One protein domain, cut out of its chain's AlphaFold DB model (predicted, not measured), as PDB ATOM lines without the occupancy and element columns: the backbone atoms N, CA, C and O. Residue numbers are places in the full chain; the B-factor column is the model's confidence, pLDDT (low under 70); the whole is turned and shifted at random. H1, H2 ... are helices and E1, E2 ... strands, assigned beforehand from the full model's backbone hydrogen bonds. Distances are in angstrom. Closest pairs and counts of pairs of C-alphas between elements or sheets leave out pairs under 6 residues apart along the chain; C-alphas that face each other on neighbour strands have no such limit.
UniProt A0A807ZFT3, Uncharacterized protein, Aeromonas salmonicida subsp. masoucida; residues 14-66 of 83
ATOM      1  N   HIS A  14     -23.143 -41.331  -9.734       96.44
ATOM      2  CA  HIS A  14     -24.519 -41.560 -10.164       96.44
ATOM      3  C   HIS A  14     -24.498 -42.326 -11.467       96.44
ATOM      4  O   HIS A  14     -23.747 -41.980 -12.378       96.44
ATOM      5  N   ALA A  15     -25.359 -43.325 -11.600       97.56
ATOM      6  CA  ALA A  15     -25.476 -44.061 -12.843       97.56
ATOM      7  C   ALA A  15     -26.933 -44.306 -13.215       97.56
ATOM      8  O   ALA A  15     -27.796 -44.455 -12.351       97.56
ATOM      9  N   LYS A  16     -27.208 -44.361 -14.517       97.81
ATOM     10  CA  LYS A  16     -28.482 -44.863 -15.044       97.81
ATOM     11  C   LYS A  16     -28.240 -45.727 -16.281       97.81
ATOM     12  O   LYS A  16     -27.319 -45.408 -17.039       97.81
ATOM     13  N   PRO A  17     -29.045 -46.780 -16.514       98.44
ATOM     14  CA  PRO A  17     -28.950 -47.572 -17.734       98.44
ATOM     15  C   PRO A  17     -29.050 -46.688 -18.982       98.44
ATOM     16  O   PRO A  17     -29.888 -45.786 -19.043       98.44
ATOM     17  N   MET A  18     -28.168 -46.929 -19.947       98.56
ATOM     18  CA  MET A  18     -28.132 -46.242 -21.237       98.56
ATOM     19  C   MET A  18     -27.340 -47.090 -22.232       98.56
ATOM     20  O   MET A  18     -26.217 -47.507 -21.947       98.56
ATOM     21  N   THR A  19     -27.897 -47.340 -23.409       98.69
ATOM     22  CA  THR A  19     -27.191 -48.043 -24.487       98.69
ATOM     23  C   THR A  19     -26.067 -47.182 -25.068       98.69
ATOM     24  O   THR A  19     -26.067 -45.952 -24.944       98.69
ATOM     25  N   ARG A  20     -25.091 -47.805 -25.739       98.44
ATOM     26  CA  ARG A  20     -23.999 -47.057 -26.387       98.44
ATOM     27  C   ARG A  20     -24.517 -46.060 -27.428       98.44
ATOM     28  O   ARG A  20     -23.979 -44.959 -27.549       98.44
ATOM     29  N   GLY A  21     -25.547 -46.440 -28.180       98.25
ATOM     30  CA  GLY A  21     -26.166 -45.602 -29.204       98.25
ATOM     31  C   GLY A  21     -26.846 -44.374 -28.603       98.25
ATOM     32  O   GLY A  21     -26.610 -43.263 -29.070       98.25
ATOM     33  N   GLU A  22     -27.614 -44.555 -27.526       98.56
ATOM     34  CA  GLU A  22     -28.231 -43.441 -26.791       98.56
ATOM     35  C   GLU A  22     -27.181 -42.482 -26.227       98.56
ATOM     36  O   GLU A  22     -27.344 -41.265 -26.329       98.56
ATOM     37  N   TYR A  23     -26.078 -43.008 -25.682       98.31
ATOM     38  CA  TYR A  23     -24.988 -42.177 -25.177       98.31
ATOM     39  C   TYR A  23     -24.321 -41.355 -26.287       98.31
ATOM     40  O   TYR A  23     -24.138 -40.148 -26.129       98.31
ATOM     41  N   ASN A  24     -23.995 -41.972 -27.427       98.00
ATOM     42  CA  ASN A  24     -23.425 -41.253 -28.569       98.00
ATOM     43  C   ASN A  24     -24.385 -40.173 -29.086       98.00
ATOM     44  O   ASN A  24     -23.970 -39.030 -29.277       98.00
ATOM     45  N   ALA A  25     -25.679 -40.488 -29.205       97.88
ATOM     46  CA  ALA A  25     -26.702 -39.522 -29.598       97.88
ATOM     47  C   ALA A  25     -26.795 -38.340 -28.613       97.88
ATOM     48  O   ALA A  25     -26.807 -37.188 -29.044       97.88
ATOM     49  N   MET A  26     -26.775 -38.600 -27.299       97.50
ATOM     50  CA  MET A  26     -26.751 -37.566 -26.254       97.50
ATOM     51  C   MET A  26     -25.526 -36.645 -26.370       97.50
ATOM     52  O   MET A  26     -25.624 -35.449 -26.110       97.50
ATOM     53  N   ARG A  27     -24.368 -37.189 -26.767       96.94
ATOM     54  CA  ARG A  27     -23.121 -36.430 -26.967       96.94
ATOM     55  C   ARG A  27     -23.035 -35.727 -28.325       96.94
ATOM     56  O   ARG A  27     -22.094 -34.965 -28.536       96.94
ATOM     57  N   GLY A  28     -23.982 -35.971 -29.234       97.62
ATOM     58  CA  GLY A  28     -23.914 -35.502 -30.619       97.62
ATOM     59  C   GLY A  28     -22.814 -36.190 -31.435       97.62
ATOM     60  O   GLY A  28     -22.303 -35.610 -32.390       97.62
ATOM     61  N   TRP A  29     -22.407 -37.396 -31.039       97.12
ATOM     62  CA  TRP A  29     -21.379 -38.184 -31.711       97.12
ATOM     63  C   TRP A  29     -22.004 -39.206 -32.655       97.12
ATOM     64  O   TRP A  29     -23.049 -39.795 -32.368       97.12
ATOM     65  N   SER A  30     -21.340 -39.442 -33.783       96.62
ATOM     66  CA  SER A  30     -21.659 -40.575 -34.645       96.62
ATOM     67  C   SER A  30     -21.175 -41.860 -33.986       96.62
ATOM     68  O   SER A  30     -20.025 -41.942 -33.555       96.62
ATOM     69  N   LEU A  31     -22.041 -42.871 -33.938       96.00
ATOM     70  CA  LEU A  31     -21.642 -44.212 -33.534       96.00
ATOM     71  C   LEU A  31     -20.669 -44.785 -34.588       96.00
ATOM     72  O   LEU A  31     -21.026 -44.785 -35.770       96.00
ATOM     73  N   PRO A  32     -19.474 -45.264 -34.201       95.00
ATOM     74  CA  PRO A  32     -18.560 -45.926 -35.128       95.00
ATOM     75  C   PRO A  32     -19.205 -47.148 -35.796       95.00
ATOM     76  O   PRO A  32     -19.917 -47.911 -35.145       95.00
ATOM     77  N   GLU A  33     -18.932 -47.373 -37.085       94.38
ATOM     78  CA  GLU A  33     -19.548 -48.465 -37.868       94.38
ATOM     79  C   GLU A  33     -19.266 -49.864 -37.299       94.38
ATOM     80  O   GLU A  33     -20.040 -50.797 -37.498       94.38
ATOM     81  N   ASN A  34     -18.152 -50.016 -36.582       95.69
ATOM     82  CA  ASN A  34     -17.721 -51.264 -35.962       95.69
ATOM     83  C   ASN A  34     -18.233 -51.449 -34.523       95.69
ATOM     84  O   ASN A  34     -17.787 -52.368 -33.837       95.69
ATOM     85  N   GLU A  35     -19.136 -50.590 -34.049       95.12
ATOM     86  CA  GLU A  35     -19.706 -50.664 -32.710       95.12
ATOM     87  C   GLU A  35     -21.211 -50.933 -32.741       95.12
ATOM     88  O   GLU A  35     -21.963 -50.381 -33.543       95.12
ATOM     89  N   ASN A  36     -21.681 -51.761 -31.810       97.44
ATOM     90  CA  ASN A  36     -23.103 -52.024 -31.655       97.44
ATOM     91  C   ASN A  36     -23.756 -50.974 -30.745       97.44
ATOM     92  O   ASN A  36     -23.481 -50.894 -29.546       97.44
ATOM     93  N   GLY A  37     -24.673 -50.189 -31.309       97.19
ATOM     94  CA  GLY A  37     -25.407 -49.156 -30.578       97.19
ATOM     95  C   GLY A  37     -26.342 -49.711 -29.504       97.19
ATOM     96  O   GLY A  37     -26.642 -49.002 -28.552       97.19
ATOM     97  N   GLN A  38     -26.765 -50.971 -29.624       98.38
ATOM     98  CA  GLN A  38     -27.626 -51.640 -28.642       98.38
ATOM     99  C   GLN A  38     -26.841 -52.245 -27.472       98.38
ATOM    100  O   GLN A  38     -27.439 -52.880 -26.605       98.38
ATOM    101  N   ASP A  39     -25.514 -52.073 -27.434       98.31
ATOM    102  CA  ASP A  39     -24.711 -52.595 -26.335       98.31
ATOM    103  C   ASP A  39     -25.199 -52.012 -24.998       98.31
ATOM    104  O   ASP A  39     -25.258 -50.782 -24.848       98.31
ATOM    105  N   PRO A  40     -25.552 -52.871 -24.020       98.62
ATOM    106  CA  PRO A  40     -26.054 -52.418 -22.739       98.62
ATOM    107  C   PRO A  40     -24.926 -51.775 -21.936       98.62
ATOM    108  O   PRO A  40     -23.792 -52.266 -21.881       98.62
ATOM    109  N   GLY A  41     -25.261 -50.686 -21.261       98.56
ATOM    110  CA  GLY A  41     -24.332 -49.966 -20.414       98.56
ATOM    111  C   GLY A  41     -25.028 -48.970 -19.515       98.56
ATOM    112  O   GLY A  41     -26.246 -49.006 -19.329       98.56
ATOM    113  N   TYR A  42     -24.216 -48.091 -18.951       98.69
ATOM    114  CA  TYR A  42     -24.650 -47.055 -18.034       98.69
ATOM    115  C   TYR A  42     -24.035 -45.721 -18.441       98.69
ATOM    116  O   TYR A  42     -22.839 -45.648 -18.731       98.69
ATOM    117  N   LEU A  43     -24.847 -44.664 -18.407       98.62
ATOM    118  CA  LEU A  43     -24.330 -43.312 -18.220       98.62
ATOM    119  C   LEU A  43     -23.825 -43.230 -16.785       98.62
ATOM    120  O   LEU A  43     -24.594 -43.506 -15.865       98.62
ATOM    121  N   VAL A  44     -22.576 -42.817 -16.605       98.06
ATOM    122  CA  VAL A  44     -21.953 -42.628 -15.296       98.06
ATOM    123  C   VAL A  44     -21.605 -41.153 -15.137       98.06
ATOM    124  O   VAL A  44     -20.954 -40.567 -16.001       98.06
ATOM    125  N   ILE A  45     -22.063 -40.543 -14.051       97.19
ATOM    126  CA  ILE A  45     -21.823 -39.144 -13.703       97.19
ATOM    127  C   ILE A  45     -20.979 -39.126 -12.435       97.19
ATOM    128  O   ILE A  45     -21.383 -39.635 -11.388       97.19
ATOM    129  N   HIS A  46     -19.799 -38.538 -12.542       94.94
ATOM    130  CA  HIS A  46     -18.887 -38.334 -11.427       94.94
ATOM    131  C   HIS A  46     -19.087 -36.925 -10.870       94.94
ATOM    132  O   HIS A  46     -19.237 -35.991 -11.656       94.94
ATOM    133  N   ASN A  47     -19.041 -36.770  -9.543       94.06
ATOM    134  CA  ASN A  47     -19.136 -35.478  -8.845       94.06
ATOM    135  C   ASN A  47     -20.339 -34.627  -9.294       94.06
ATOM    136  O   ASN A  47     -20.201 -33.439  -9.583       94.06
ATOM    137  N   LYS A  48     -21.513 -35.251  -9.421       93.69
ATOM    138  CA  LYS A  48     -22.718 -34.581  -9.912       93.69
ATOM    139  C   LYS A  48     -23.035 -33.336  -9.076       93.69
ATOM    140  O   LYS A  48     -23.130 -33.421  -7.857       93.69
ATOM    141  N   GLY A  49     -23.232 -32.198  -9.736       92.94
ATOM    142  CA  GLY A  49     -23.496 -30.905  -9.100       92.94
ATOM    143  C   GLY A  49     -22.253 -30.127  -8.653       92.94
ATOM    144  O   GLY A  49     -22.396 -28.975  -8.246       92.94
ATOM    145  N   ALA A  50     -21.049 -30.696  -8.760       94.44
ATOM    146  CA  ALA A  50     -19.796 -30.018  -8.434       94.44
ATOM    147  C   ALA A  50     -19.108 -29.425  -9.680       94.44
ATOM    148  O   ALA A  50     -19.412 -29.769 -10.822       94.44
ATOM    149  N   LEU A  51     -18.114 -28.551  -9.465       94.69
ATOM    150  CA  LEU A  51     -17.357 -27.890 -10.543       94.69
ATOM    151  C   LEU A  51     -16.632 -28.879 -11.477       94.69
ATOM    152  O   LEU A  51     -16.401 -28.581 -12.645       94.69
ATOM    153  N   ASN A  52     -16.255 -30.047 -10.961       93.44
ATOM    154  CA  ASN A  52     -15.556 -31.109 -11.683       93.44
ATOM    155  C   ASN A  52     -16.491 -32.257 -12.115       93.44
ATOM    156  O   ASN A  52     -16.028 -33.396 -12.285       93.44
ATOM    157  N   GLU A  53     -17.788 -31.972 -12.279       96.00
ATOM    158  CA  GLU A  53     -18.740 -32.922 -12.852       96.00
ATOM    159  C   GLU A  53     -18.271 -33.369 -14.243       96.00
ATOM    160  O   GLU A  53     -17.920 -32.558 -15.104       96.00
ATOM    161  N   HIS A  54     -18.282 -34.678 -14.484       96.00
ATOM    162  CA  HIS A  54     -18.046 -35.224 -15.815       96.00
ATOM    163  C   HIS A  54     -18.816 -36.523 -16.033       96.00
ATOM    164  O   HIS A  54     -19.113 -37.270 -15.100       96.00
ATOM    165  N   GLN A  55     -19.136 -36.781 -17.301       97.62
ATOM    166  CA  GLN A  55     -20.011 -37.873 -17.713       97.62
ATOM    167  C   GLN A  55     -19.285 -38.842 -18.642       97.62
ATOM    168  O   GLN A  55     -18.713 -38.445 -19.663       97.62
ATOM    169  N   THR A  56     -19.364 -40.127 -18.324       97.44
ATOM    170  CA  THR A  56     -18.765 -41.229 -19.083       97.44
ATOM    171  C   THR A  56     -19.821 -42.286 -19.410       97.44
ATOM    172  O   THR A  56     -20.953 -42.227 -18.925       97.44
ATOM    173  N   TRP A  57     -19.473 -43.237 -20.276       98.31
ATOM    174  CA  TRP A  57     -20.284 -44.424 -20.527       98.31
ATOM    175  C   TRP A  57     -19.470 -45.672 -20.222       98.31
ATOM    176  O   TRP A  57     -18.321 -45.779 -20.653       98.31
ATOM    177  N   SER A  58     -20.073 -46.613 -19.501       98.06
ATOM    178  CA  SER A  58     -19.452 -47.892 -19.166       98.06
ATOM    179  C   SER A  58     -20.302 -49.050 -19.688       98.06
ATOM    180  O   SER A  58     -21.510 -49.066 -19.432       98.06
ATOM    181  N   PRO A  59     -19.705 -50.065 -20.344       98.31
ATOM    182  CA  PRO A  59     -20.389 -51.322 -20.628       98.31
ATOM    183  C   PRO A  59     -20.965 -51.940 -19.351       98.31
ATOM    184  O   PRO A  59     -20.326 -51.898 -18.296       98.31
ATOM    185  N   ALA A  60     -22.140 -52.566 -19.452       98.38
ATOM    186  CA  ALA A  60     -22.867 -53.070 -18.285       98.38
ATOM    187  C   ALA A  60     -22.051 -54.082 -17.463       98.38
ATOM    188  O   ALA A  60     -21.997 -53.984 -16.243       98.38
ATOM    189  N   HIS A  61     -21.354 -55.013 -18.125       97.81
ATOM    190  CA  HIS A  61     -20.535 -56.015 -17.436       97.81
ATOM    191  C   HIS A  61     -19.340 -55.405 -16.681       97.81
ATOM    192  O   HIS A  61     -18.971 -55.916 -15.630       97.81
ATOM    193  N   ILE A  62     -18.756 -54.308 -17.183       97.31
ATOM    194  CA  ILE A  62     -17.666 -53.592 -16.502       97.31
ATOM    195  C   ILE A  62     -18.223 -52.807 -15.315       97.31
ATOM    196  O   ILE A  62     -17.653 -52.857 -14.226       97.31
ATOM    197  N   PHE A  63     -19.350 -52.116 -15.516       97.00
ATOM    198  CA  PHE A  63     -19.990 -51.326 -14.468       97.00
ATOM    199  C   PHE A  63     -20.387 -52.214 -13.283       97.00
ATOM    200  O   PHE A  63     -19.958 -51.967 -12.161       97.00
ATOM    201  N   ASN A  64     -21.095 -53.312 -13.548       96.56
ATOM    202  CA  ASN A  64     -21.570 -54.237 -12.516       96.56
ATOM    203  C   ASN A  64     -20.435 -54.965 -11.776       96.56
ATOM    204  O   ASN A  64     -20.646 -55.452 -10.673       96.56
ATOM    205  N   ALA A  65     -19.244 -55.070 -12.374       95.56
ATOM    206  CA  ALA A  65     -18.065 -55.632 -11.714       95.56
ATOM    207  C   ALA A  65     -17.301 -54.603 -10.859       95.56
ATOM    208  O   ALA A  65     -16.453 -54.991 -10.059       95.56
ATOM    209  N   SER A  66     -17.560 -53.307 -11.061       93.75
ATOM    210  CA  SER A  66     -16.805 -52.209 -10.442       93.75
ATOM    211  C   SER A  66     -17.606 -51.436  -9.392       93.75
ATOM    212  O   SER A  66     -17.005 -50.796  -8.532       93.75
TER     213      SER A  66
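Overview. This is residues 14 to 66 of the 83 residues of an uncharacterized protein of Aeromonas salmonicida subsp. masoucida (UniProt A0A807ZFT3). A small sheet of three strands, E1, E2 and E3, has a short helix on each face: H1 lies along the strands on one face, and H2 stands up from the other, in a whole of flat outline. A loop, residues 28 to 40, leads from H1 back to E2 at one end of the longest axis, and the hairpin turn between E2 and E3 lies at the other. The 53 printed residues hold E1, H1, E2, E3 and H2 in that order; the sheet, E1 - E2 - E3, is antiparallel, and the class is mixed, helices and strands. The whole is only just compact, close to loose, with a radius of gyration of the C-alphas of 11.6 A and spans of 34 by 27 by 13 A.

Along the chain. Strand E2, residues 41 to 46, is 15.7 A long, and E3, residues 54 to 59, is 17.0 A. E1, residues 14 to 17, covers 10.6 A from C-alpha 14 at (-24.519, -41.560, -10.164). Helix H1, residues 20 to 27, is 10.7 A long; H2, residues 60 to 66, covers 9.9 A and ends at C-alpha 66, (-16.805, -52.209, -10.442).

Arrangement. E2 is the inner strand. E2 and E3 form a hairpin at 154 degrees, with N 44 and O 56 2.9 A apart, within hydrogen-bond range. E1 and E2 are antiparallel at 163 degrees, with N 45 and O 14 2.8 A apart, also within range. H1 is over E2 at a height over the sheet of 9.4 A, at 10 degrees on the local plane; its closest C-alphas to E2 are those of Arg 20 and Gly 41, 6.7 A. H2, on the opposite face, rises 46 degrees at a height of 8.7 A; the C-alphas of Gly 41 and Ala 60 are 4.0 A apart. H1 and H2 are apart. In both helices every O i to N i+4 pair is within hydrogen-bond range.

Size, cuts and confidence. The two C-alphas farthest apart, those of Asn 34 and Ala 50, are 34.8 A apart. The printed part has no cut; the link from H1 to E2 is long, 13 residues. The mean pLDDT of the printed part is 96.9, and no printed residue is under 70.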